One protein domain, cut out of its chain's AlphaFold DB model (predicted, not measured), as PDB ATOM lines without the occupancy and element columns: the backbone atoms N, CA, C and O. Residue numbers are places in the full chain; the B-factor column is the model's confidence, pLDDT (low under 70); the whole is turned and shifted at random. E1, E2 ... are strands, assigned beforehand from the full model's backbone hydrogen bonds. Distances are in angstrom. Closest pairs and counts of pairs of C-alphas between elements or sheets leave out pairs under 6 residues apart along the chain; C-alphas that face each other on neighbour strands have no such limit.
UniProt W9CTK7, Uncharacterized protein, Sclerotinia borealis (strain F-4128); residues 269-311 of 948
ATOM      1  N   ILE A 269     -36.330 -30.032   9.655       86.50
ATOM      2  CA  ILE A 269     -36.421 -29.901  11.119       86.50
ATOM      3  C   ILE A 269     -35.158 -30.436  11.814       86.50
ATOM      4  O   ILE A 269     -34.710 -29.866  12.806       86.50
ATOM      5  N   LEU A 270     -34.596 -31.534  11.305       88.12
ATOM      6  CA  LEU A 270     -33.490 -32.257  11.929       88.12
ATOM      7  C   LEU A 270     -32.661 -32.992  10.861       88.12
ATOM      8  O   LEU A 270     -33.174 -33.311   9.786       88.12
ATOM      9  N   ARG A 271     -31.381 -33.245  11.150       82.94
ATOM     10  CA  ARG A 271     -30.488 -34.101  10.354       82.94
ATOM     11  C   ARG A 271     -29.819 -35.112  11.282       82.94
ATOM     12  O   ARG A 271     -29.292 -34.719  12.317       82.94
ATOM     13  N   GLU A 272     -29.853 -36.381  10.899       83.75
ATOM     14  CA  GLU A 272     -29.136 -37.482  11.547       83.75
ATOM     15  C   GLU A 272     -28.155 -38.049  10.518       83.75
ATOM     16  O   GLU A 272     -28.584 -38.539   9.472       83.75
ATOM     17  N   ASP A 273     -26.853 -37.977  10.799       77.81
ATOM     18  CA  ASP A 273     -25.826 -38.597   9.960       77.81
ATOM     19  C   ASP A 273     -25.767 -40.101  10.283       77.81
ATOM     20  O   ASP A 273     -25.004 -40.554  11.138       77.81
ATOM     21  N   VAL A 274     -26.643 -40.873   9.638       76.00
ATOM     22  CA  VAL A 274     -26.747 -42.331   9.807       76.00
ATOM     23  C   VAL A 274     -25.786 -43.041   8.852       76.00
ATOM     24  O   VAL A 274     -25.773 -42.767   7.652       76.00
ATOM     25  N   ILE A 275     -25.002 -43.984   9.377       76.06
ATOM     26  CA  ILE A 275     -24.160 -44.874   8.569       76.06
ATOM     27  C   ILE A 275     -25.065 -45.939   7.931       76.06
ATOM     28  O   ILE A 275     -25.638 -46.758   8.645       76.06
ATOM     29  N   GLU A 276     -25.191 -45.913   6.601       74.56
ATOM     30  CA  GLU A 276     -25.965 -46.894   5.823       74.56
ATOM     31  C   GLU A 276     -25.380 -48.308   5.994       74.56
ATOM     32  O   GLU A 276     -24.220 -48.547   5.647       74.56
ATOM     33  N   ASN A 277     -26.185 -49.265   6.460       79.50
ATOM     34  CA  ASN A 277     -25.839 -50.683   6.409       79.50
ATOM     35  C   ASN A 277     -26.329 -51.304   5.086       79.50
ATOM     36  O   ASN A 277     -27.425 -50.986   4.621       79.50
ATOM     37  N   PRO A 278     -25.600 -52.272   4.491       76.88
ATOM     38  CA  PRO A 278     -26.057 -52.977   3.286       76.88
ATOM     39  C   PRO A 278     -27.410 -53.696   3.438       76.88
ATOM     40  O   PRO A 278     -28.068 -53.972   2.437       76.88
ATOM     41  N   SER A 279     -27.812 -53.988   4.678       80.00
ATOM     42  CA  SER A 279     -29.079 -54.631   5.047       80.00
ATOM     43  C   SER A 279     -30.276 -53.675   5.132       80.00
ATOM     44  O   SER A 279     -31.398 -54.146   5.321       80.00
ATOM     45  N   ASP A 280     -30.070 -52.356   5.038       79.06
ATOM     46  CA  ASP A 280     -31.144 -51.380   5.230       79.06
ATOM     47  C   ASP A 280     -32.165 -51.435   4.070       79.06
ATOM     48  O   ASP A 280     -31.783 -51.462   2.891       79.06
ATOM     49  N   PRO A 281     -33.479 -51.473   4.363       69.44
ATOM     50  CA  PRO A 281     -34.497 -51.708   3.347       69.44
ATOM     51  C   PRO A 281     -34.677 -50.496   2.428       69.44
ATOM     52  O   PRO A 281     -35.013 -49.399   2.871       69.44
ATOM     53  N   ARG A 282     -34.557 -50.721   1.115       64.88
ATOM     54  CA  ARG A 282     -34.944 -49.756   0.071       64.88
ATOM     55  C   ARG A 282     -36.461 -49.530   0.174       64.88
ATOM     56  O   ARG A 282     -37.215 -50.431  -0.196       64.88
ATOM     57  N   PRO A 283     -36.918 -48.371   0.686       57.03
ATOM     58  CA  PRO A 283     -36.786 -47.121  -0.064       57.03
ATOM     59  C   PRO A 283     -36.197 -45.937   0.730       57.03
ATOM     60  O   PRO A 283     -36.406 -45.794   1.930       57.03
ATOM     61  N   ASN A 284     -35.544 -45.013   0.018       69.56
ATOM     62  CA  ASN A 284     -34.769 -43.886   0.567       69.56
ATOM     63  C   ASN A 284     -35.564 -42.845   1.388       69.56
ATOM     64  O   ASN A 284     -34.983 -41.859   1.835       69.56
ATOM     65  N   ALA A 285     -36.877 -42.996   1.565       85.12
ATOM     66  CA  ALA A 285     -37.660 -42.124   2.430       85.12
ATOM     67  C   ALA A 285     -38.803 -42.886   3.101       85.12
ATOM     68  O   ALA A 285     -39.538 -43.617   2.435       85.12
ATOM     69  N   PHE A 286     -39.001 -42.648   4.397       88.50
ATOM     70  CA  PHE A 286     -40.171 -43.122   5.128       88.50
ATOM     71  C   PHE A 286     -40.815 -41.988   5.924       88.50
ATOM     72  O   PHE A 286     -40.146 -41.166   6.551       88.50
ATOM     73  N   LEU A 287     -42.144 -41.928   5.873       91.25
ATOM     74  CA  LEU A 287     -42.933 -41.024   6.696       91.25
ATOM     75  C   LEU A 287     -43.206 -41.720   8.028       91.25
ATOM     76  O   LEU A 287     -43.986 -42.673   8.075       91.25
ATOM     77  N   ASP A 288     -42.595 -41.246   9.114       89.50
ATOM     78  CA  ASP A 288     -43.010 -41.688  10.440       89.50
ATOM     79  C   ASP A 288     -44.392 -41.098  10.748       89.50
ATOM     80  O   ASP A 288     -44.542 -39.914  11.046       89.50
ATOM     81  N   MET A 289     -45.416 -41.950  10.694       91.44
ATOM     82  CA  MET A 289     -46.804 -41.566  10.960       91.44
ATOM     83  C   MET A 289     -47.048 -41.094  12.404       91.44
ATOM     84  O   MET A 289     -48.097 -40.506  12.659       91.44
ATOM     85  N   LYS A 290     -46.127 -41.339  13.352       92.00
ATOM     86  CA  LYS A 290     -46.258 -40.874  14.744       92.00
ATOM     87  C   LYS A 290     -45.822 -39.419  14.912       92.00
ATOM     88  O   LYS A 290     -46.516 -38.663  15.586       92.00
ATOM     89  N   SER A 291     -44.698 -39.024  14.312       92.50
ATOM     90  CA  SER A 291     -44.191 -37.641  14.353       92.50
ATOM     91  C   SER A 291     -44.675 -36.763  13.192       92.50
ATOM     92  O   SER A 291     -44.618 -35.539  13.287       92.50
ATOM     93  N   GLY A 292     -45.130 -37.365  12.090       91.62
ATOM     94  CA  GLY A 292     -45.417 -36.670  10.833       91.62
ATOM     95  C   GLY A 292     -44.160 -36.258  10.054       91.62
ATOM     96  O   GLY A 292     -44.272 -35.524   9.071       91.62
ATOM     97  N   VAL A 293     -42.970 -36.702  10.474       91.00
ATOM     98  CA  VAL A 293     -41.692 -36.343   9.846       91.00
ATOM     99  C   VAL A 293     -41.367 -37.312   8.711       91.00
ATOM    100  O   VAL A 293     -41.290 -38.527   8.905       91.00
ATOM    101  N   LEU A 294     -41.125 -36.763   7.519       91.31
ATOM    102  CA  LEU A 294     -40.530 -37.504   6.410       91.31
ATOM    103  C   LEU A 294     -39.019 -37.615   6.644       91.31
ATOM    104  O   LEU A 294     -38.281 -36.648   6.455       91.31
ATOM    105  N   ARG A 295     -38.561 -38.798   7.054       88.81
ATOM    106  CA  ARG A 295     -37.140 -39.135   7.149       88.81
ATOM    107  C   ARG A 295     -36.661 -39.548   5.760       88.81
ATOM    108  O   ARG A 295     -37.200 -40.493   5.189       88.81
ATOM    109  N   VAL A 296     -35.684 -38.826   5.211       88.31
ATOM    110  CA  VAL A 296     -35.074 -39.106   3.901       88.31
ATOM    111  C   VAL A 296     -33.610 -39.460   4.120       88.31
ATOM    112  O   VAL A 296     -32.862 -38.658   4.677       88.31
ATOM    113  N   TYR A 297     -33.209 -40.652   3.689       85.81
ATOM    114  CA  TYR A 297     -31.823 -41.103   3.738       85.81
ATOM    115  C   TYR A 297     -31.060 -40.612   2.506       85.81
ATOM    116  O   TYR A 297     -31.585 -40.596   1.392       85.81
ATOM    117  N   HIS A 298     -29.822 -40.178   2.737       79.44
ATOM    118  CA  HIS A 298     -28.928 -39.620   1.728       79.44
ATOM    119  C   HIS A 298     -27.503 -40.115   1.977       79.44
ATOM    120  O   HIS A 298     -26.748 -39.485   2.717       79.44
ATOM    121  N   GLY A 299     -27.120 -41.208   1.325       78.88
ATOM    122  CA  GLY A 299     -25.744 -41.693   1.340       78.88
ATOM    123  C   GLY A 299     -25.252 -42.139  -0.031       78.88
ATOM    124  O   GLY A 299     -25.827 -41.801  -1.071       78.88
ATOM    125  N   ARG A 300     -24.117 -42.844  -0.040       72.44
ATOM    126  CA  ARG A 300     -23.428 -43.247  -1.279       72.44
ATOM    127  C   ARG A 300     -24.124 -44.409  -1.977       72.44
ATOM    128  O   ARG A 300     -23.985 -44.529  -3.190       72.44
ATOM    129  N   VAL A 301     -24.842 -45.245  -1.226       69.56
ATOM    130  CA  VAL A 301     -25.647 -46.336  -1.787       69.56
ATOM    131  C   VAL A 301     -27.057 -45.831  -2.095       69.56
ATOM    132  O   VAL A 301     -27.617 -46.181  -3.136       69.56
ATOM    133  N   TYR A 302     -27.609 -44.963  -1.236       68.62
ATOM    134  CA  TYR A 302     -28.987 -44.478  -1.337       68.62
ATOM    135  C   TYR A 302     -29.083 -42.959  -1.502       68.62
ATOM    136  O   TYR A 302     -29.673 -42.236  -0.703       68.62
ATOM    137  N   GLY A 303     -28.586 -42.476  -2.639       64.12
ATOM    138  CA  GLY A 303     -28.741 -41.092  -3.079       64.12
ATOM    139  C   GLY A 303     -28.131 -40.852  -4.458       64.12
ATOM    140  O   GLY A 303     -27.537 -41.743  -5.060       64.12
ATOM    141  N   ASN A 304     -28.239 -39.621  -4.962       61.75
ATOM    142  CA  ASN A 304     -27.290 -39.152  -5.971       61.75
ATOM    143  C   ASN A 304     -25.942 -38.947  -5.244       61.75
ATOM    144  O   ASN A 304     -25.900 -38.104  -4.345       61.75
ATOM    145  N   PRO A 305     -24.854 -39.654  -5.607       62.78
ATOM    146  CA  PRO A 305     -23.586 -39.603  -4.872       62.78
ATOM    147  C   PRO A 305     -22.894 -38.229  -4.924       62.78
ATOM    148  O   PRO A 305     -21.976 -37.977  -4.147       62.78
ATOM    149  N   PHE A 306     -23.349 -37.327  -5.800       60.44
ATOM    150  CA  PHE A 306     -22.895 -35.936  -5.900       60.44
ATOM    151  C   PHE A 306     -23.850 -34.938  -5.217       60.44
ATOM    152  O   PHE A 306     -23.530 -33.756  -5.109       60.44
ATOM    153  N   ALA A 307     -25.018 -35.382  -4.739       58.47
ATOM    154  CA  ALA A 307     -25.991 -34.548  -4.034       58.47
ATOM    155  C   ALA A 307     -25.726 -34.536  -2.522       58.47
ATOM    156  O   ALA A 307     -26.557 -34.967  -1.720       58.47
ATOM    157  N   THR A 308     -24.574 -33.999  -2.116       56.56
ATOM    158  CA  THR A 308     -24.356 -33.653  -0.709       56.56
ATOM    159  C   THR A 308     -25.408 -32.627  -0.279       56.56
ATOM    160  O   THR A 308     -25.434 -31.515  -0.802       56.56
ATOM    161  N   LEU A 309     -26.245 -32.955   0.714       59.53
ATOM    162  CA  LEU A 309     -27.179 -31.995   1.331       59.53
ATOM    163  C   LEU A 309     -26.476 -30.880   2.129       59.53
ATOM    164  O   LEU A 309     -27.133 -29.997   2.693       59.53
ATOM    165  N   LEU A 310     -25.149 -30.927   2.226       56.72
ATOM    166  CA  LEU A 310     -24.329 -29.783   2.594       56.72
ATOM    167  C   LEU A 310     -24.425 -28.745   1.461       56.72
ATOM    168  O   LEU A 310     -24.010 -29.056   0.344       56.72
ATOM    169  N   PRO A 311     -24.933 -27.519   1.701       51.75
ATOM    170  CA  PRO A 311     -24.680 -26.441   0.753       51.75
ATOM    171  C   PRO A 311     -23.153 -26.287   0.630       51.75
ATOM    172  O   PRO A 311     -22.474 -26.335   1.662       51.75
TER     173      PRO A 311
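What this domain is: This is residues 269 to 311 of the 948 residues of an uncharacterized protein of Sclerotinia borealis (strain F-4128) (UniProt W9CTK7). This is a domain of little regular structure: a small two-stranded hairpin, E1 then E2, makes one end of a flat outline, and two long stretches without named elements make the rest. Residues 269 to 284 swing out in a wide loop before E1, and residues 297 to 311 wind on after E2. The printed part has 43 residues, 8 of them in its two antiparallel strands, with no named helix: all strand. It is only just compact, close to loose, with a radius of gyration of the C-alphas of 11.1 A and spans of 30 by 28 by 14 A.

Where its parts are: Start at C-alpha 269, (-36.421, -29.901, 11.119), and go on to C-alpha 285 at (-37.660, -42.124, 2.430), where E1, residues 285 to 288, begins and runs 9.6 A. E2, residues 293 to 296, runs 9.3 A and ends at C-alpha 296, (-35.074, -39.106, 3.901).

How they stand to each other: E1 and E2 form a hairpin with a tight link, antiparallel at 160 degrees between their directions. Look at N 286 and O 295, 2.9 A apart and within hydrogen-bond range.

The domain as a whole: The C-alphas farthest apart, Lys 290 and Phe 306, are 31.6 A apart. The printed part has no cut; pLDDT is under 70 at residues 281 to 284 and 301 to 311.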